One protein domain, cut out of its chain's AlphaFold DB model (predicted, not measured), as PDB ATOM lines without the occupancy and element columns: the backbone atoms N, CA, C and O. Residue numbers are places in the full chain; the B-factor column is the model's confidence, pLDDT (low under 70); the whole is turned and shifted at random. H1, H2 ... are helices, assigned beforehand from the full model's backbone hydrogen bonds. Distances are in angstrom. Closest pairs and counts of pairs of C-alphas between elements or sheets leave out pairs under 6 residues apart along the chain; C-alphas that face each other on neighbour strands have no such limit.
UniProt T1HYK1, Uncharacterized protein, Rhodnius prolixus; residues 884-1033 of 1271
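Overview. This is residues 884 to 1033 of the 1271 residues of an uncharacterized protein of Rhodnius prolixus (UniProt T1HYK1). Three crossed helices, H4, H6 and H7, make a small core, their centres in a triangle. H2 and H5 lie towards one end of it, and beyond them H1 reaches away as an arm; residues 887 to 893, of which 890 to 893 belong to H1, stick out free, and a long loop with no named element, residues 929 to 957, runs out to the opposite end. The printed part has 150 residues with seven named helices, H1 to H7 in order, and no named strand; the class is all helix, though under half of the residues, 69, are in named elements. It is only just compact, close to loose, with a radius of gyration of the C-alphas of 17.5 A, and elongated, spanning 61 by 34 by 28 A.

Arrangement. The longest helix is H4, residues 958 to 974. It touches H6, residues 1001 to 1011, at a steep tilt of 57 degrees, opposite ways; their closest C-alphas, of Gln 967 and Leu 1011, are 5.4 A apart. H7, residues 1020 to 1031, touches H6 with its residues 1020 to 1024 alone, about perpendicular at 77 degrees, the closest C-alphas being those of Val 1008 and Tyr 1024, 6.0 A apart. H4 and H7 only just touch, with 3 pairs of C-alphas within 8 A, through residues 961 to 964 and 1023 to 1027 alone; they stand about perpendicular at 85 degrees, and the closest C-alphas, of Ile 964 and Phe 1027, are 6.8 A apart. H3, residues 925 to 928, is close to H6 but not clearly touching, the closest C-alphas, of His 927 and Gln 1009, being 6.5 A apart. H5, residues 982 to 985, touches H2, residues 906 to 914, with the C-alphas of Leu 912 and Gly 985 closest at 7.2 A. H1, residues 890 to 901, touches no helix. Every O i to N i+4 pair is within hydrogen-bond range in H1, H2, H4, H6 and H7; H3 and H5 are too short for such a pair.

Along the chain. H4 measures 24.3 A from C-alpha 958 at (-12.212, 40.387, 98.633) to C-alpha 974. H1, 16.5 A long, begins with C-alpha 890 at (14.671, 72.963, 112.051). H7, also 16.5 A, ends with C-alpha 1031 at (0.537, 47.392, 102.364). H6 measures 15.4 A, H2 12.2 A, H5 5.8 A and H3 5.0 A.

Size, cuts and confidence. The two C-alphas farthest apart, of Ile 884 and Asn 948, are 61.5 A apart. The printed part has no cut. The links H3 to H4 and H5 to H6 are long, with 29 and 15 residues. Mean pLDDT of the printed part is 86.9; it is under 70 at residues 884 to 886, 933 to 945 and 990 to 993.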
ATOM      1  N   ILE A 884      10.879  77.785 121.544       61.81
ATOM      2  CA  ILE A 884      11.499  78.338 120.339       61.81
ATOM      3  C   ILE A 884      10.617  78.011 119.120       61.81
ATOM      4  O   ILE A 884      10.349  76.837 118.839       61.81
ATOM      5  N   PRO A 885      10.177  79.018 118.338       61.88
ATOM      6  CA  PRO A 885       9.349  78.777 117.166       61.88
ATOM      7  C   PRO A 885      10.159  78.022 116.110       61.88
ATOM      8  O   PRO A 885      11.092  78.586 115.536       61.88
ATOM      9  N   LEU A 886       9.798  76.755 115.852       67.62
ATOM     10  CA  LEU A 886      10.561  75.859 114.979       67.62
ATOM     11  C   LEU A 886      10.845  76.523 113.634       67.62
ATOM     12  O   LEU A 886       9.960  76.681 112.790       67.62
ATOM     13  N   THR A 887      12.103  76.883 113.410       79.12
ATOM     14  CA  THR A 887      12.477  77.614 112.212       79.12
ATOM     15  C   THR A 887      12.293  76.735 110.984       79.12
ATOM     16  O   THR A 887      12.415  75.505 111.012       79.12
ATOM     17  N   ASP A 888      12.132  77.373 109.825       75.38
ATOM     18  CA  ASP A 888      12.109  76.661 108.548       75.38
ATOM     19  C   ASP A 888      13.456  75.948 108.248       75.38
ATOM     20  O   ASP A 888      13.552  75.191 107.284       75.38
ATOM     21  N   LYS A 889      14.501  76.126 109.082       82.00
ATOM     22  CA  LYS A 889      15.704  75.271 109.121       82.00
ATOM     23  C   LYS A 889      15.476  74.011 109.964       82.00
ATOM     24  O   LYS A 889      15.752  72.921 109.467       82.00
ATOM     25  N   GLU A 890      14.954  74.120 111.185       80.50
ATOM     26  CA  GLU A 890      14.671  72.963 112.051       80.50
ATOM     27  C   GLU A 890      13.620  72.038 111.453       80.50
ATOM     28  O   GLU A 890      13.830  70.830 111.431       80.50
ATOM     29  N   ILE A 891      12.569  72.569 110.824       75.50
ATOM     30  CA  ILE A 891      11.589  71.752 110.092       75.50
ATOM     31  C   ILE A 891      12.270  70.954 108.961       75.50
ATOM     32  O   ILE A 891      11.946  69.784 108.732       75.50
ATOM     33  N   ARG A 892      13.285  71.523 108.290       77.44
ATOM     34  CA  ARG A 892      14.111  70.798 107.301       77.44
ATOM     35  C   ARG A 892      15.066  69.792 107.958       77.44
ATOM     36  O   ARG A 892      15.317  68.749 107.355       77.44
ATOM     37  N   VAL A 893      15.585  70.058 109.160       82.88
ATOM     38  CA  VAL A 893      16.426  69.122 109.935       82.88
ATOM     39  C   VAL A 893      15.604  67.940 110.444       82.88
ATOM     40  O   VAL A 893      16.023  66.803 110.250       82.88
ATOM     41  N   LEU A 894      14.416  68.173 111.001       74.25
ATOM     42  CA  LEU A 894      13.458  67.140 111.389       74.25
ATOM     43  C   LEU A 894      13.035  66.309 110.179       74.25
ATOM     44  O   LEU A 894      13.148  65.088 110.213       74.25
ATOM     45  N   HIS A 895      12.673  66.944 109.061       74.06
ATOM     46  CA  HIS A 895      12.402  66.231 107.812       74.06
ATOM     47  C   HIS A 895      13.611  65.407 107.327       74.06
ATOM     48  O   HIS A 895      13.429  64.313 106.803       74.06
ATOM     49  N   LYS A 896      14.852  65.870 107.546       81.00
ATOM     50  CA  LYS A 896      16.080  65.111 107.243       81.00
ATOM     51  C   LYS A 896      16.328  63.959 108.233       81.00
ATOM     52  O   LYS A 896      16.787  62.908 107.791       81.00
ATOM     53  N   LYS A 897      16.011  64.114 109.529       80.06
ATOM     54  CA  LYS A 897      16.024  63.031 110.539       80.06
ATOM     55  C   LYS A 897      14.985  61.953 110.192       80.06
ATOM     56  O   LYS A 897      15.321  60.779 110.161       80.06
ATOM     57  N   LEU A 898      13.770  62.351 109.823       74.38
ATOM     58  CA  LEU A 898      12.694  61.446 109.402       74.38
ATOM     59  C   LEU A 898      12.999  60.762 108.065       74.38
ATOM     60  O   LEU A 898      12.800  59.564 107.924       74.38
ATOM     61  N   ILE A 899      13.553  61.483 107.081       74.00
ATOM     62  CA  ILE A 899      14.042  60.842 105.852       74.00
ATOM     63  C   ILE A 899      15.085  59.770 106.187       74.00
ATOM     64  O   ILE A 899      15.052  58.736 105.533       74.00
ATOM     65  N   LYS A 900      15.951  59.965 107.199       79.94
ATOM     66  CA  LYS A 900      16.883  58.921 107.665       79.94
ATOM     67  C   LYS A 900      16.168  57.695 108.254       79.94
ATOM     68  O   LYS A 900      16.566  56.597 107.892       79.94
ATOM     69  N   THR A 901      15.135  57.832 109.094       74.75
ATOM     70  CA  THR A 901      14.410  56.652 109.630       74.75
ATOM     71  C   THR A 901      13.596  55.925 108.553       74.75
ATOM     72  O   THR A 901      13.482  54.703 108.578       74.75
ATOM     73  N   TYR A 902      13.125  56.641 107.525       75.75
ATOM     74  CA  TYR A 902      12.527  56.053 106.320       75.75
ATOM     75  C   TYR A 902      13.536  55.774 105.179       75.75
ATOM     76  O   TYR A 902      13.114  55.566 104.034       75.75
ATOM     77  N   VAL A 903      14.854  55.732 105.441       83.81
ATOM     78  CA  VAL A 903      15.817  55.170 104.477       83.81
ATOM     79  C   VAL A 903      15.554  53.668 104.369       83.81
ATOM     80  O   VAL A 903      15.605  52.930 105.347       83.81
ATOM     81  N   LEU A 904      15.275  53.214 103.148       87.00
ATOM     82  CA  LEU A 904      15.288  51.792 102.810       87.00
ATOM     83  C   LEU A 904      16.704  51.239 103.054       87.00
ATOM     84  O   LEU A 904      17.643  51.880 102.574       87.00
ATOM     85  N   PRO A 905      16.867  50.082 103.728       91.44
ATOM     86  CA  PRO A 905      18.171  49.455 103.941       91.44
ATOM     87  C   PRO A 905      19.001  49.393 102.657       91.44
ATOM     88  O   PRO A 905      18.453  49.203 101.567       91.44
ATOM     89  N   GLU A 906      20.314  49.575 102.768       92.06
ATOM     90  CA  GLU A 906      21.190  49.701 101.597       92.06
ATOM     91  C   GLU A 906      21.227  48.407 100.769       92.06
ATOM     92  O   GLU A 906      21.102  48.461  99.546       92.06
ATOM     93  N   GLU A 907      21.218  47.251 101.437       94.69
ATOM     94  CA  GLU A 907      20.992  45.928 100.839       94.69
ATOM     95  C   GLU A 907      19.717  45.882  99.982       94.69
ATOM     96  O   GLU A 907      19.748  45.472  98.821       94.69
ATOM     97  N   LEU A 908      18.590  46.356 100.528       93.94
ATOM     98  CA  LEU A 908      17.306  46.389  99.830       93.94
ATOM     99  C   LEU A 908      17.335  47.394  98.667       93.94
ATOM    100  O   LEU A 908      16.781  47.114  97.606       93.94
ATOM    101  N   CYS A 909      18.023  48.531  98.808       93.56
ATOM    102  CA  CYS A 909      18.243  49.466  97.701       93.56
ATOM    103  C   CYS A 909      19.055  48.827  96.565       93.56
ATOM    104  O   CYS A 909      18.633  48.904  95.411       93.56
ATOM    105  N   ALA A 910      20.170  48.163  96.878       95.44
ATOM    106  CA  ALA A 910      21.010  47.469  95.903       95.44
ATOM    107  C   ALA A 910      20.253  46.316  95.222       95.44
ATOM    108  O   ALA A 910      20.331  46.150  94.004       95.44
ATOM    109  N   LYS A 911      19.449  45.561  95.983       96.81
ATOM    110  CA  LYS A 911      18.582  44.492  95.471       96.81
ATOM    111  C   LYS A 911      17.515  45.028  94.513       96.81
ATOM    112  O   LYS A 911      17.348  44.473  93.434       96.81
ATOM    113  N   LEU A 912      16.853  46.140  94.847       96.00
ATOM    114  CA  LEU A 912      15.858  46.802  93.985       96.00
ATOM    115  C   LEU A 912      16.464  47.408  92.708       96.00
ATOM    116  O   LEU A 912      15.787  47.448  91.683       96.00
ATOM    117  N   GLN A 913      17.722  47.856  92.754       95.62
ATOM    118  CA  GLN A 913      18.457  48.344  91.580       95.62
ATOM    119  C   GLN A 913      18.874  47.201  90.644       95.62
ATOM    120  O   GLN A 913      18.749  47.334  89.427       95.62
ATOM    121  N   LYS A 914      19.339  46.075  91.203       97.19
ATOM    122  CA  LYS A 914      19.715  44.860  90.454       97.19
ATOM    123  C   LYS A 914      18.506  44.050  89.958       97.19
ATOM    124  O   LYS A 914      18.676  43.164  89.125       97.19
ATOM    125  N   LEU A 915      17.300  44.332  90.458       97.62
ATOM    126  CA  LEU A 915      16.097  43.549  90.191       97.62
ATOM    127  C   LEU A 915      15.703  43.562  88.707       97.62
ATOM    128  O   LEU A 915      15.343  44.602  88.154       97.62
ATOM    129  N   GLN A 916      15.695  42.383  88.084       97.94
ATOM    130  CA  GLN A 916      15.191  42.184  86.727       97.94
ATOM    131  C   GLN A 916      13.955  41.293  86.748       97.94
ATOM    132  O   GLN A 916      14.057  40.077  86.887       97.94
ATOM    133  N   ILE A 917      12.777  41.901  86.601       97.88
ATOM    134  CA  ILE A 917      11.518  41.162  86.626       97.88
ATOM    135  C   ILE A 917      11.315  40.488  85.265       97.88
ATOM    136  O   ILE A 917      11.255  41.136  84.209       97.88
ATOM    137  N   LYS A 918      11.213  39.161  85.305       97.81
ATOM    138  CA  LYS A 918      10.738  38.315  84.213       97.81
ATOM    139  C   LYS A 918       9.234  38.099  84.400       97.81
ATOM    140  O   LYS A 918       8.771  37.857  85.512       97.81
ATOM    141  N   ILE A 919       8.497  38.222  83.305       97.50
ATOM    142  CA  ILE A 919       7.081  37.873  83.195       97.50
ATOM    143  C   ILE A 919       7.076  36.732  82.183       97.50
ATOM    144  O   ILE A 919       7.611  36.908  81.090       97.50
ATOM    145  N   ALA A 920       6.609  35.557  82.599       96.81
ATOM    146  CA  ALA A 920       6.707  34.316  81.820       96.81
ATOM    147  C   ALA A 920       5.368  33.887  81.196       96.81
ATOM    148  O   ALA A 920       5.324  32.932  80.431       96.81
ATOM    149  N   TRP A 921       4.284  34.587  81.531       96.56
ATOM    150  CA  TRP A 921       2.957  34.398  80.957       96.56
ATOM    151  C   TRP A 921       2.664  35.490  79.921       96.56
ATOM    152  O   TRP A 921       3.201  36.596  80.014       96.56
ATOM    153  N   LYS A 922       1.781  35.188  78.963       96.75
ATOM    154  CA  LYS A 922       1.181  36.194  78.078       96.75
ATOM    155  C   LYS A 922       0.354  37.163  78.925       96.75
ATOM    156  O   LYS A 922      -0.438  36.712  79.751       96.75
ATOM    157  N   LEU A 923       0.551  38.469  78.762       95.94
ATOM    158  CA  LEU A 923      -0.196  39.467  79.527       95.94
ATOM    159  C   LEU A 923      -1.588  39.688  78.911       95.94
ATOM    160  O   LEU A 923      -1.844  39.344  77.758       95.94
ATOM    161  N   SER A 924      -2.496  40.287  79.686       94.50
ATOM    162  CA  SER A 924      -3.709  40.885  79.115       94.50
ATOM    163  C   SER A 924      -3.292  41.985  78.124       94.50
ATOM    164  O   SER A 924      -2.401  42.764  78.475       94.50
ATOM    165  N   PRO A 925      -3.905  42.120  76.930       91.19
ATOM    166  CA  PRO A 925      -3.559  43.181  75.977       91.19
ATOM    167  C   PRO A 925      -3.582  44.583  76.611       91.19
ATOM    168  O   PRO A 925      -2.664  45.382  76.423       91.19
ATOM    169  N   PHE A 926      -4.549  44.836  77.502       89.44
ATOM    170  CA  PHE A 926      -4.672  46.087  78.265       89.44
ATOM    171  C   PHE A 926      -3.509  46.348  79.231       89.44
ATOM    172  O   PHE A 926      -3.358  47.461  79.734       89.44
ATOM    173  N   HIS A 927      -2.704  45.329  79.535       94.00
ATOM    174  CA  HIS A 927      -1.498  45.414  80.355       94.00
ATOM    175  C   HIS A 927      -0.219  45.462  79.503       94.00
ATOM    176  O   HIS A 927       0.807  45.915  80.015       94.00
ATOM    177  N   GLU A 928      -0.261  45.036  78.235       92.44
ATOM    178  CA  GLU A 928       0.856  45.109  77.276       92.44
ATOM    179  C   GLU A 928       1.033  46.533  76.726       92.44
ATOM    180  O   GLU A 928       2.136  47.079  76.805       92.44
ATOM    181  N   ASP A 929      -0.057  47.192  76.316       87.94
ATOM    182  CA  ASP A 929      -0.070  48.577  75.796       87.94
ATOM    183  C   ASP A 929       0.282  49.659  76.845       87.94
ATOM    184  O   ASP A 929       0.334  50.864  76.562       87.94
ATOM    185  N   TYR A 930       0.506  49.262  78.099       84.94
ATOM    186  CA  TYR A 930       0.617  50.174  79.233       84.94
ATOM    187  C   TYR A 930       1.981  50.874  79.298       84.94
ATOM    188  O   TYR A 930       2.961  50.347  79.826       84.94
ATOM    189  N   THR A 931       2.052  52.125  78.832       79.81
ATOM    190  CA  THR A 931       3.295  52.909  78.900       79.81
ATOM    191  C   THR A 931       3.380  53.782  80.158       79.81
ATOM    192  O   THR A 931       2.448  54.478  80.570       79.81
ATOM    193  N   PHE A 932       4.543  53.745  80.813       70.62
ATOM    194  CA  PHE A 932       4.796  54.481  82.053       70.62
ATOM    195  C   PHE A 932       5.226  55.920  81.726       70.62
ATOM    196  O   PHE A 932       6.381  56.145  81.346       70.62
ATOM    197  N   LEU A 933       4.335  56.911  81.875       58.47
ATOM    198  CA  LEU A 933       4.708  58.307  81.626       58.47
ATOM    199  C   LEU A 933       5.768  58.790  82.624       58.47
ATOM    200  O   LEU A 933       5.923  58.295  83.746       58.47
ATOM    201  N   HIS A 934       6.512  59.822  82.219       52.09
ATOM    202  CA  HIS A 934       7.654  60.327  82.981       52.09
ATOM    203  C   HIS A 934       7.299  60.798  84.405       52.09
ATOM    204  O   HIS A 934       8.185  60.770  85.264       52.09
ATOM    205  N   ASN A 935       6.040  61.137  84.686       55.72
ATOM    206  CA  ASN A 935       5.581  61.633  85.988       55.72
ATOM    207  C   ASN A 935       5.227  60.528  87.001       55.72
ATOM    208  O   ASN A 935       5.139  60.805  88.194       55.72
ATOM    209  N   GLY A 936       5.029  59.280  86.558       56.75
ATOM    210  CA  GLY A 936       4.445  58.219  87.391       56.75
ATOM    211  C   GLY A 936       2.913  58.215  87.434       56.75
ATOM    212  O   GLY A 936       2.330  57.348  88.081       56.75
ATOM    213  N   GLU A 937       2.281  59.136  86.708       61.25
ATOM    214  CA  GLU A 937       0.989  58.889  86.068       61.25
ATOM    215  C   GLU A 937       1.157  57.775  85.022       61.25
ATOM    216  O   GLU A 937       2.207  57.658  84.381       61.25
ATOM    217  N   PHE A 938       0.122  56.963  84.846       65.94
ATOM    218  CA  PHE A 938       0.052  55.970  83.781       65.94
ATOM    219  C   PHE A 938      -0.781  56.534  82.630       65.94
ATOM    220  O   PHE A 938      -1.776  57.213  82.881       65.94
ATOM    221  N   SER A 939      -0.400  56.244  81.384       66.94
ATOM    222  CA  SER A 939      -1.220  56.591  80.224       66.94
ATOM    223  C   SER A 939      -1.312  55.426  79.260       66.94
ATOM    224  O   SER A 939      -0.308  54.867  78.823       66.94
ATOM    225  N   TYR A 940      -2.548  55.148  78.880       68.94
ATOM    226  CA  TYR A 940      -2.900  54.500  77.629       68.94
ATOM    227  C   TYR A 940      -2.355  55.354  76.481       68.94
ATOM    228  O   TYR A 940      -2.371  56.589  76.585       68.94
ATOM    229  N   ALA A 941      -1.865  54.717  75.419       59.50
ATOM    230  CA  ALA A 941      -1.562  55.421  74.176       59.50
ATOM    231  C   ALA A 941      -2.865  55.965  73.568       59.50
ATOM    232  O   ALA A 941      -2.984  57.168  73.338       59.50
ATOM    233  N   ASP A 942      -3.872  55.094  73.468       60.91
ATOM    234  CA  ASP A 942      -5.196  55.399  72.942       60.91
ATOM    235  C   ASP A 942      -6.276  54.995  73.952       60.91
ATOM    236  O   ASP A 942      -6.401  53.835  74.339       60.91
ATOM    237  N   LYS A 943      -7.079  55.967  74.400       64.62
ATOM    238  CA  LYS A 943      -8.229  55.699  75.284       64.62
ATOM    239  C   LYS A 943      -9.413  55.069  74.545       64.62
ATOM    240  O   LYS A 943     -10.277  54.485  75.187       64.62
ATOM    241  N   CYS A 944      -9.459  55.202  73.219       59.06
ATOM    242  CA  CYS A 944     -10.585  54.767  72.394       59.06
ATOM    243  C   CYS A 944     -10.762  53.242  72.379       59.06
ATOM    244  O   CYS A 944     -11.880  52.771  72.241       59.06
ATOM    245  N   SER A 945      -9.692  52.468  72.579       67.19
ATOM    246  CA  SER A 945      -9.754  50.999  72.609       67.19
ATOM    247  C   SER A 945     -10.434  50.435  73.867       67.19
ATOM    248  O   SER A 945     -10.794  49.265  73.892       67.19
ATOM    249  N   LEU A 946     -10.602  51.253  74.916       70.44
ATOM    250  CA  LEU A 946     -11.100  50.831  76.234       70.44
ATOM    251  C   LEU A 946     -12.634  50.836  76.342       70.44
ATOM    252  O   LEU A 946     -13.179  50.275  77.286       70.44
ATOM    253  N   SER A 947     -13.346  51.496  75.420       76.56
ATOM    254  CA  SER A 947     -14.812  51.622  75.489       76.56
ATOM    255  C   SER A 947     -15.556  50.319  75.210       76.56
ATOM    256  O   SER A 947     -16.723  50.195  75.563       76.56
ATOM    257  N   ASN A 948     -14.890  49.362  74.563       79.56
ATOM    258  CA  ASN A 948     -15.495  48.124  74.067       79.56
ATOM    259  C   ASN A 948     -15.194  46.932  74.993       79.56
ATOM    260  O   ASN A 948     -15.335  45.781  74.591       79.56
ATOM    261  N   THR A 949     -14.685  47.202  76.197       79.50
ATOM    262  CA  THR A 949     -14.047  46.210  77.067       79.50
ATOM    263  C   THR A 949     -14.582  46.366  78.481       79.50
ATOM    264  O   THR A 949     -14.576  47.480  79.005       79.50
ATOM    265  N   ASN A 950     -15.030  45.266  79.097       89.12
ATOM    266  CA  ASN A 950     -15.730  45.239  80.391       89.12
ATOM    267  C   ASN A 950     -14.779  45.442  81.586       89.12
ATOM    268  O   ASN A 950     -14.746  44.657  82.531       89.12
ATOM    269  N   LEU A 951     -13.983  46.507  81.533       91.56
ATOM    270  CA  LEU A 951     -13.036  46.880  82.570       91.56
ATOM    271  C   LEU A 951     -13.799  47.229  83.845       91.56
ATOM    272  O   LEU A 951     -14.608  48.157  83.863       91.56
ATOM    273  N   MET A 952     -13.528  46.501  84.926       93.44
ATOM    274  CA  MET A 952     -14.250  46.709  86.173       93.44
ATOM    275  C   MET A 952     -13.804  48.026  86.822       93.44
ATOM    276  O   MET A 952     -12.738  48.120  87.442       93.44
ATOM    277  N   GLU A 953     -14.645  49.053  86.722       90.88
ATOM    278  CA  GLU A 953     -14.555  50.271  87.527       90.88
ATOM    279  C   GLU A 953     -15.353  50.091  88.826       90.88
ATOM    280  O   GLU A 953     -16.535  49.765  88.802       90.88
ATOM    281  N   GLY A 954     -14.720  50.291  89.986       93.00
ATOM    282  CA  GLY A 954     -15.409  50.138  91.269       93.00
ATOM    283  C   GLY A 954     -14.481  49.939  92.470       93.00
ATOM    284  O   GLY A 954     -13.261  50.106  92.354       93.00
ATOM    285  N   PRO A 955     -15.036  49.583  93.646       95.62
ATOM    286  CA  PRO A 955     -14.249  49.021  94.738       95.62
ATOM    287  C   PRO A 955     -13.602  47.693  94.310       95.62
ATOM    288  O   PRO A 955     -14.072  47.042  93.382       95.62
ATOM    289  N   PHE A 956     -12.535  47.302  95.009       97.00
ATOM    290  CA  PHE A 956     -11.939  45.970  94.877       97.00
ATOM    291  C   PHE A 956     -12.641  44.985  95.811       97.00
ATOM    292  O   PHE A 956     -12.749  45.268  97.015       97.00
ATOM    293  N   GLU A 957     -13.044  43.853  95.249       96.75
ATOM    294  CA  GLU A 957     -13.675  42.706  95.909       96.75
ATOM    295  C   GLU A 957     -12.653  41.971  96.793       96.75
ATOM    296  O   GLU A 957     -11.473  42.339  96.822       96.75
ATOM    297  N   ILE A 958     -13.082  41.012  97.617       96.81
ATOM    298  CA  ILE A 958     -12.212  40.387  98.633       96.81
ATOM    299  C   ILE A 958     -11.183  39.483  97.946       96.81
ATOM    300  O   ILE A 958      -9.983  39.594  98.188       96.81
ATOM    301  N   GLU A 959     -11.674  38.710  96.996       97.44
ATOM    302  CA  GLU A 959     -11.026  37.773  96.093       97.44
ATOM    303  C   GLU A 959      -9.855  38.447  95.358       97.44
ATOM    304  O   GLU A 959      -8.727  37.956  95.359       97.44
ATOM    305  N   GLU A 960     -10.071  39.656  94.832       97.75
ATOM    306  CA  GLU A 960      -9.031  40.445  94.161       97.75
ATOM    307  C   GLU A 960      -7.930  40.929  95.114       97.75
ATOM    308  O   GLU A 960      -6.765  41.070  94.729       97.75
ATOM    309  N   ASN A 961      -8.272  41.197  96.378       97.25
ATOM    310  CA  ASN A 961      -7.278  41.546  97.394       97.25
ATOM    311  C   ASN A 961      -6.407  40.339  97.729       97.25
ATOM    312  O   ASN A 961      -5.194  40.481  97.904       97.25
ATOM    313  N   GLU A 962      -7.017  39.159  97.809       97.38
ATOM    314  CA  GLU A 962      -6.300  37.910  98.019       97.38
ATOM    315  C   GLU A 962      -5.419  37.570  96.818       97.38
ATOM    316  O   GLU A 962      -4.256  37.230  97.026       97.38
ATOM    317  N   ALA A 963      -5.882  37.791  95.584       97.81
ATOM    318  CA  ALA A 963      -5.059  37.699  94.376       97.81
ATOM    319  C   ALA A 963      -3.831  38.631  94.446       97.81
ATOM    320  O   ALA A 963      -2.698  38.162  94.318       97.81
ATOM    321  N   ILE A 964      -4.007  39.923  94.763       97.88
ATOM    322  CA  ILE A 964      -2.893  40.885  94.923       97.88
ATOM    323  C   ILE A 964      -1.916  40.446  96.027       97.88
ATOM    324  O   ILE A 964      -0.695  40.553  95.869       97.88
ATOM    325  N   VAL A 965      -2.423  39.938  97.153       97.25
ATOM    326  CA  VAL A 965      -1.602  39.449  98.273       97.25
ATOM    327  C   VAL A 965      -0.871  38.157  97.915       97.25
ATOM    328  O   VAL A 965       0.294  37.996  98.281       97.25
ATOM    329  N   ASN A 966      -1.510  37.247  97.187       97.81
ATOM    330  CA  ASN A 966      -0.925  35.981  96.769       97.81
ATOM    331  C   ASN A 966       0.116  36.197  95.665       97.81
ATOM    332  O   ASN A 966       1.209  35.640  95.768       97.81
ATOM    333  N   GLN A 967      -0.116  37.107  94.715       98.00
ATOM    334  CA  GLN A 967       0.918  37.527  93.769       98.00
ATOM    335  C   GLN A 967       2.074  38.268  94.452       98.00
ATOM    336  O   GLN A 967       3.226  38.015  94.109       98.00
ATOM    337  N   TRP A 968       1.833  39.082  95.490       97.94
ATOM    338  CA  TRP A 968       2.925  39.638  96.304       97.94
ATOM    339  C   TRP A 968       3.732  38.549  97.037       97.94
ATOM    340  O   TRP A 968       4.963  38.592  97.016       97.94
ATOM    341  N   LYS A 969       3.080  37.539  97.637       97.81
ATOM    342  CA  LYS A 969       3.763  36.383  98.260       97.81
ATOM    343  C   LYS A 969       4.602  35.606  97.234       97.81
ATOM    344  O   LYS A 969       5.757  35.290  97.513       97.81
ATOM    345  N   THR A 970       4.049  35.320  96.056       97.81
ATOM    346  CA  THR A 970       4.728  34.598  94.965       97.81
ATOM    347  C   THR A 970       5.911  35.393  94.418       97.81
ATOM    348  O   THR A 970       7.012  34.859  94.306       97.81
ATOM    349  N   PHE A 971       5.731  36.695  94.185       98.06
ATOM    350  CA  PHE A 971       6.804  37.615  93.818       98.06
ATOM    351  C   PHE A 971       7.938  37.618  94.855       98.06
ATOM    352  O   PHE A 971       9.116  37.540  94.503       98.06
ATOM    353  N   CYS A 972       7.590  37.650  96.144       98.06
ATOM    354  CA  CYS A 972       8.563  37.585  97.229       98.06
ATOM    355  C   CYS A 972       9.366  36.282  97.220       98.06
ATOM    356  O   CYS A 972      10.586  36.345  97.338       98.06
ATOM    357  N   LYS A 973       8.720  35.127  97.007       98.00
ATOM    358  CA  LYS A 973       9.415  33.839  96.856       98.00
ATOM    359  C   LYS A 973      10.381  33.854  95.663       98.00
ATOM    360  O   LYS A 973      11.559  33.567  95.839       98.00
ATOM    361  N   LEU A 974       9.909  34.246  94.476       97.88
ATOM    362  CA  LEU A 974      10.683  34.184  93.224       97.88
ATOM    363  C   LEU A 974      11.911  35.107  93.195       97.88
ATOM    364  O   LEU A 974      12.929  34.748  92.613       97.88
ATOM    365  N   TYR A 975      11.824  36.288  93.811       97.81
ATOM    366  CA  TYR A 975      12.925  37.263  93.861       97.81
ATOM    367  C   TYR A 975      13.574  37.361  95.260       97.81
ATOM    368  O   TYR A 975      14.321  38.299  95.554       97.81
ATOM    369  N   GLY A 976      13.278  36.393  96.136       97.44
ATOM    370  CA  GLY A 976      13.836  36.251  97.482       97.44
ATOM    371  C   GLY A 976      13.585  37.433  98.429       97.44
ATOM    372  O   GLY A 976      14.408  37.673  99.310       97.44
ATOM    373  N   PHE A 977      12.540  38.239  98.225       97.38
ATOM    374  CA  PHE A 977      12.189  39.349  99.122       97.38
ATOM    375  C   PHE A 977      11.442  38.852 100.363       97.38
ATOM    376  O   PHE A 977      10.676  37.891 100.311       97.38
ATOM    377  N   ASN A 978      11.610  39.547 101.484       96.62
ATOM    378  CA  ASN A 978      10.819  39.308 102.680       96.62
ATOM    379  C   ASN A 978       9.450  40.002 102.555       96.62
ATOM    380  O   ASN A 978       9.355  41.232 102.594       96.62
ATOM    381  N   SER A 979       8.380  39.213 102.449       95.31
ATOM    382  CA  SER A 979       7.013  39.701 102.211       95.31
ATOM    383  C   SER A 979       6.467  40.652 103.281       95.31
ATOM    384  O   SER A 979       5.597  41.464 102.954       95.31
ATOM    385  N   SER A 980       6.979  40.602 104.520       92.44
ATOM    386  CA  SER A 980       6.557  41.474 105.626       92.44
ATOM    387  C   SER A 980       7.448  42.702 105.839       92.44
ATOM    388  O   SER A 980       7.011  43.653 106.485       92.44
ATOM    389  N   LYS A 981       8.671  42.733 105.286       91.75
ATOM    390  CA  LYS A 981       9.631  43.843 105.471       91.75
ATOM    391  C   LYS A 981       9.878  44.660 104.196       91.75
ATOM    392  O   LYS A 981       9.914  45.891 104.250       91.75
ATOM    393  N   ASP A 982       9.982  44.002 103.044       94.00
ATOM    394  CA  ASP A 982      10.562  44.598 101.832       94.00
ATOM    395  C   ASP A 982       9.548  45.361 100.966       94.00
ATOM    396  O   ASP A 982       9.942  46.143 100.095       94.00
ATOM    397  N   PHE A 983       8.241  45.219 101.235       93.25
ATOM    398  CA  PHE A 983       7.163  45.904 100.497       93.25
ATOM    399  C   PHE A 983       7.368  47.427 100.425       93.25
ATOM    400  O   PHE A 983       7.002  48.070  99.439       93.25
ATOM    401  N   ARG A 984       8.024  48.007 101.445       90.06
ATOM    402  CA  ARG A 984       8.410  49.426 101.517       90.06
ATOM    403  C   ARG A 984       9.191  49.889 100.279       90.06
ATOM    404  O   ARG A 984       9.050  51.042  99.881       90.06
ATOM    405  N   GLY A 985       9.976  49.004  99.661       91.50
ATOM    406  CA  GLY A 985      10.749  49.273  98.445       91.50
ATOM    407  C   GLY A 985       9.909  49.481  97.181       91.50
ATOM    408  O   GLY A 985      10.355  50.149  96.247       91.50
ATOM    409  N   PHE A 986       8.685  48.950  97.173       93.50
ATOM    410  CA  PHE A 986       7.760  48.954  96.037       93.50
ATOM    411  C   PHE A 986       6.673  50.034  96.156       93.50
ATOM    412  O   PHE A 986       6.003  50.359  95.171       93.50
ATOM    413  N   LEU A 987       6.508  50.641  97.336       90.00
ATOM    414  CA  LEU A 987       5.617  51.783  97.549       90.00
ATOM    415  C   LEU A 987       6.143  53.059  96.849       90.00
ATOM    416  O   LEU A 987       7.348  53.226  96.652       90.00
ATOM    417  N   PRO A 988       5.275  54.027  96.490       85.50
ATOM    418  CA  PRO A 988       5.722  55.323  95.995       85.50
ATOM    419  C   PRO A 988       6.532  56.066  97.061       85.50
ATOM    420  O   PRO A 988       5.999  56.408  98.125       85.50
ATOM    421  N   ARG A 989       7.795  56.399  96.747       75.12
ATOM    422  CA  ARG A 989       8.575  57.376  97.522       75.12
ATOM    423  C   ARG A 989       7.786  58.674  97.606       75.12
ATOM    424  O   ARG A 989       7.653  59.400  96.627       75.12
ATOM    425  N   SER A 990       7.238  58.936  98.785       58.53
ATOM    426  CA  SER A 990       6.274  60.018  98.981       58.53
ATOM    427  C   SER A 990       6.931  61.311  99.492       58.53
ATOM    428  O   SER A 990       6.276  62.354  99.496       58.53
ATOM    429  N   TYR A 991       8.216  61.251  99.885       53.47
ATOM    430  CA  TYR A 991       8.916  62.312 100.633       53.47
ATOM    431  C   TYR A 991      10.297  62.682 100.063       53.47
ATOM    432  O   TYR A 991      10.569  63.870  99.871       53.47
ATOM    433  N   ASP A 992      11.155  61.706  99.733       55.97
ATOM    434  CA  ASP A 992      12.464  61.996  99.127       55.97
ATOM    435  C   ASP A 992      12.335  62.318  97.628       55.97
ATOM    436  O   ASP A 992      12.502  61.470  96.753       55.97
ATOM    437  N   LEU A 993      12.033  63.589  97.361       57.66
ATOM    438  CA  LEU A 993      12.000  64.206  96.033       57.66
ATOM    439  C   LEU A 993      13.382  64.322  95.364       57.66
ATOM    440  O   LEU A 993      13.439  64.726  94.204       57.66
ATOM    441  N   LYS A 994      14.489  64.056  96.074       73.50
ATOM    442  CA  LYS A 994      15.853  64.225  95.545       73.50
ATOM    443  C   LYS A 994      16.470  62.917  95.059       73.50
ATOM    444  O   LYS A 994      17.228  62.949  94.094       73.50
ATOM    445  N   ARG A 995      16.173  61.779  95.696       73.12
ATOM    446  CA  ARG A 995      16.704  60.472  95.277       73.12
ATOM    447  C   ARG A 995      15.706  59.729  94.374       73.12
ATOM    448  O   ARG A 995      14.600  59.427  94.835       73.12
ATOM    449  N   PRO A 996      16.075  59.347  93.134       78.62
ATOM    450  CA  PRO A 996      15.200  58.562  92.263       78.62
ATOM    451  C   PRO A 996      14.844  57.213  92.904       78.62
ATOM    452  O   PRO A 996      15.625  56.666  93.683       78.62
ATOM    453  N   SER A 997      13.651  56.696  92.583       85.50
ATOM    454  CA  SER A 997      13.175  55.370  93.015       85.50
ATOM    455  C   SER A 997      14.275  54.310  92.840       85.50
ATOM    456  O   SER A 997      14.832  54.241  91.743       85.50
ATOM    457  N   PRO A 998      14.596  53.496  93.869       89.88
ATOM    458  CA  PRO A 998      15.647  52.485  93.757       89.88
ATOM    459  C   PRO A 998      15.245  51.392  92.761       89.88
ATOM    460  O   PRO A 998      16.089  50.909  92.019       89.88
ATOM    461  N   LEU A 999      13.943  51.084  92.681       93.44
ATOM    462  CA  LEU A 999      13.349  50.293  91.611       93.44
ATOM    463  C   LEU A 999      13.217  51.155  90.332       93.44
ATOM    464  O   LEU A 999      12.485  52.159  90.371       93.44
ATOM    465  N   PRO A1000      13.861  50.795  89.202       92.88
ATOM    466  CA  PRO A1000      13.765  51.544  87.945       92.88
ATOM    467  C   PRO A1000      12.340  51.566  87.372       92.88
ATOM    468  O   PRO A1000      11.608  50.590  87.501       92.88
ATOM    469  N   LYS A1001      11.944  52.632  86.655       91.88
ATOM    470  CA  LYS A1001      10.560  52.792  86.138       91.88
ATOM    471  C   LYS A1001      10.070  51.613  85.281       91.88
ATOM    472  O   LYS A1001       8.930  51.195  85.440       91.88
ATOM    473  N   ARG A1002      10.933  51.035  84.432       93.75
ATOM    474  CA  ARG A1002      10.610  49.833  83.633       93.75
ATOM    475  C   ARG A1002      10.335  48.606  84.513       93.75
ATOM    476  O   ARG A1002       9.362  47.903  84.280       93.75
ATOM    477  N   GLN A1003      11.142  48.385  85.552       96.06
ATOM    478  CA  GLN A1003      10.917  47.295  86.506       96.06
ATOM    479  C   GLN A1003       9.683  47.565  87.372       96.06
ATOM    480  O   GLN A1003       8.930  46.652  87.673       96.06
ATOM    481  N   LYS A1004       9.398  48.828  87.706       94.81
ATOM    482  CA  LYS A1004       8.161  49.201  88.395       94.81
ATOM    483  C   LYS A1004       6.905  48.899  87.569       94.81
ATOM    484  O   LYS A1004       5.932  48.435  88.147       94.81
ATOM    485  N   LEU A1005       6.922  49.118  86.252       94.62
ATOM    486  CA  LEU A1005       5.831  48.677  85.375       94.62
ATOM    487  C   LEU A1005       5.672  47.151  85.433       94.62
ATOM    488  O   LEU A1005       4.587  46.671  85.751       94.62
ATOM    489  N   LYS A1006       6.768  46.405  85.237       96.88
ATOM    490  CA  LYS A1006       6.754  44.936  85.306       96.88
ATOM    491  C   LYS A1006       6.300  44.380  86.654       96.88
ATOM    492  O   LYS A1006       5.649  43.349  86.690       96.88
ATOM    493  N   PHE A1007       6.610  45.055  87.758       97.38
ATOM    494  CA  PHE A1007       6.110  44.698  89.085       97.38
ATOM    495  C   PHE A1007       4.582  44.817  89.171       97.38
ATOM    496  O   PHE A1007       3.925  43.956  89.743       97.38
ATOM    497  N   VAL A1008       4.007  45.861  88.579       96.88
ATOM    498  CA  VAL A1008       2.552  46.050  88.566       96.88
ATOM    499  C   VAL A1008       1.870  45.059  87.617       96.88
ATOM    500  O   VAL A1008       0.855  44.485  87.991       96.88
ATOM    501  N   GLN A1009       2.466  44.782  86.453       96.94
ATOM    502  CA  GLN A1009       2.051  43.683  85.566       96.94
ATOM    503  C   GLN A1009       2.143  42.313  86.270       96.94
ATOM    504  O   GLN A1009       1.287  41.461  86.063       96.94
ATOM    505  N   PHE A1010       3.133  42.110  87.153       97.94
ATOM    506  CA  PHE A1010       3.239  40.907  87.987       97.94
ATOM    507  C   PHE A1010       2.060  40.793  88.968       97.94
ATOM    508  O   PHE A1010       1.427  39.745  89.051       97.94
ATOM    509  N   LEU A1011       1.737  41.871  89.693       97.88
ATOM    510  CA  LEU A1011       0.610  41.893  90.637       97.88
ATOM    511  C   LEU A1011      -0.759  41.721  89.962       97.88
ATOM    512  O   LEU A1011      -1.675  41.207  90.592       97.88
ATOM    513  N   ALA A1012      -0.902  42.157  88.710       97.44
ATOM    514  CA  ALA A1012      -2.154  42.100  87.959       97.44
ATOM    515  C   ALA A1012      -2.359  40.792  87.169       97.44
ATOM    516  O   ALA A1012      -3.295  40.714  86.378       97.44
ATOM    517  N   LYS A1013      -1.507  39.770  87.374       97.38
ATOM    518  CA  LYS A1013      -1.545  38.490  86.642       97.38
ATOM    519  C   LYS A1013      -2.947  37.880  86.558       97.38
ATOM    520  O   LYS A1013      -3.355  37.453  85.485       97.38
ATOM    521  N   ASP A1014      -3.644  37.838  87.690       96.94
ATOM    522  CA  ASP A1014      -4.958  37.203  87.830       96.94
ATOM    523  C   ASP A1014      -6.096  38.248  87.830       96.94
ATOM    524  O   ASP A1014      -7.186  37.977  88.316       96.94
ATOM    525  N   LEU A1015      -5.830  39.466  87.332       97.06
ATOM    526  CA  LEU A1015      -6.765  40.600  87.290       97.06
ATOM    527  C   LEU A1015      -6.760  41.279  85.898       97.06
ATOM    528  O   LEU A1015      -6.408  42.461  85.796       97.06
ATOM    529  N   PRO A1016      -7.099  40.556  84.810       95.75
ATOM    530  CA  PRO A1016      -6.998  41.069  83.440       95.75
ATOM    531  C   PRO A1016      -7.907  42.280  83.176       95.75
ATOM    532  O   PRO A1016      -7.494  43.192  82.458       95.75
ATOM    533  N   ASP A1017      -9.084  42.317  83.807       95.44
ATOM    534  CA  ASP A1017     -10.117  43.352  83.633       95.44
ATOM    535  C   ASP A1017      -9.934  44.562  84.563       95.44
ATOM    536  O   ASP A1017     -10.676  45.545  84.488       95.44
ATOM    537  N   ARG A1018      -8.919  44.533  85.439       95.69
ATOM    538  CA  ARG A1018      -8.513  45.694  86.237       95.69
ATOM    539  C   ARG A1018      -7.332  46.407  85.598       95.69
ATOM    540  O   ARG A1018      -6.386  45.828  85.067       95.69
ATOM    541  N   LEU A1019      -7.366  47.727  85.720       94.62
ATOM    542  CA  LEU A1019      -6.340  48.613  85.196       94.62
ATOM    543  C   LEU A1019      -5.086  48.550  86.076       94.62
ATOM    544  O   LEU A1019      -5.170  48.717  87.291       94.62
ATOM    545  N   LEU A1020      -3.898  48.408  85.479       95.06
ATOM    546  CA  LEU A1020      -2.635  48.317  86.231       95.06
ATOM    547  C   LEU A1020      -2.469  49.441  87.275       95.06
ATOM    548  O   LEU A1020      -1.977  49.210  88.382       95.06
ATOM    549  N   HIS A1021      -2.918  50.664  86.969       93.06
ATOM    550  CA  HIS A1021      -2.850  51.769  87.926       93.06
ATOM    551  C   HIS A1021      -3.777  51.595  89.145       93.06
ATOM    552  O   HIS A1021      -3.388  52.006  90.242       93.06
ATOM    553  N   THR A1022      -4.961  50.982  88.996       94.44
ATOM    554  CA  THR A1022      -5.875  50.714  90.118       94.44
ATOM    555  C   THR A1022      -5.367  49.545  90.955       94.44
ATOM    556  O   THR A1022      -5.326  49.672  92.178       94.44
ATOM    557  N   VAL A1023      -4.856  48.477  90.325       96.69
ATOM    558  CA  VAL A1023      -4.197  47.347  91.013       96.69
ATOM    559  C   VAL A1023      -3.022  47.845  91.863       96.69
ATOM    560  O   VAL A1023      -2.925  47.534  93.052       96.69
ATOM    561  N   TYR A1024      -2.162  48.707  91.309       95.81
ATOM    562  CA  TYR A1024      -1.058  49.293  92.075       95.81
ATOM    563  C   TYR A1024      -1.536  50.242  93.185       95.81
ATOM    564  O   TYR A1024      -0.986  50.224  94.287       95.81
ATOM    565  N   ALA A1025      -2.574  51.050  92.941       93.06
ATOM    566  CA  ALA A1025      -3.180  51.887  93.976       93.06
ATOM    567  C   ALA A1025      -3.773  51.049  95.124       93.06
ATOM    568  O   ALA A1025      -3.628  51.428  96.290       93.06
ATOM    569  N   ARG A1026      -4.368  49.888  94.819       95.50
ATOM    570  CA  ARG A1026      -4.893  48.948  95.813       95.50
ATOM    571  C   ARG A1026      -3.775  48.279  96.605       95.50
ATOM    572  O   ARG A1026      -3.815  48.345  97.830       95.50
ATOM    573  N   PHE A1027      -2.729  47.776  95.945       96.00
ATOM    574  CA  PHE A1027      -1.511  47.287  96.604       96.00
ATOM    575  C   PHE A1027      -0.946  48.322  97.596       96.00
ATOM    576  O   PHE A1027      -0.673  48.002  98.753       96.00
ATOM    577  N   ILE A1028      -0.851  49.597  97.196       92.81
ATOM    578  CA  ILE A1028      -0.426  50.677  98.100       92.81
ATOM    579  C   ILE A1028      -1.382  50.832  99.286       92.81
ATOM    580  O   ILE A1028      -0.916  51.000 100.409       92.81
ATOM    581  N   ALA A1029      -2.697  50.807  99.059       90.69
ATOM    582  CA  ALA A1029      -3.698  50.963 100.115       90.69
ATOM    583  C   ALA A1029      -3.725  49.791 101.114       90.69
ATOM    584  O   ALA A1029      -4.102  49.994 102.267       90.69
ATOM    585  N   MET A1030      -3.317  48.593 100.684       92.56
ATOM    586  CA  MET A1030      -3.218  47.397 101.522       92.56
ATOM    587  C   MET A1030      -1.927  47.380 102.347       92.56
ATOM    588  O   MET A1030      -1.983  47.284 103.570       92.56
ATOM    589  N   PHE A1031      -0.766  47.523 101.699       89.81
ATOM    590  CA  PHE A1031       0.537  47.392 102.364       89.81
ATOM    591  C   PHE A1031       1.005  48.673 103.065       89.81
ATOM    592  O   PHE A1031       1.797  48.615 104.007       89.81
ATOM    593  N   LYS A1032       0.512  49.859 102.677       86.50
ATOM    594  CA  LYS A1032       0.735  51.072 103.472       86.50
ATOM    595  C   LYS A1032      -0.273  51.114 104.618       86.50
ATOM    596  O   LYS A1032      -1.313  51.761 104.512       86.50
ATOM    597  N   HIS A1033       0.083  50.449 105.719       80.25
ATOM    598  CA  HIS A1033      -0.608  50.514 107.009       80.25
ATOM    599  C   HIS A1033      -0.759  51.973 107.468       80.25
ATOM    600  O   HIS A1033       0.126  52.540 108.109       80.25
TER     601      HIS A1033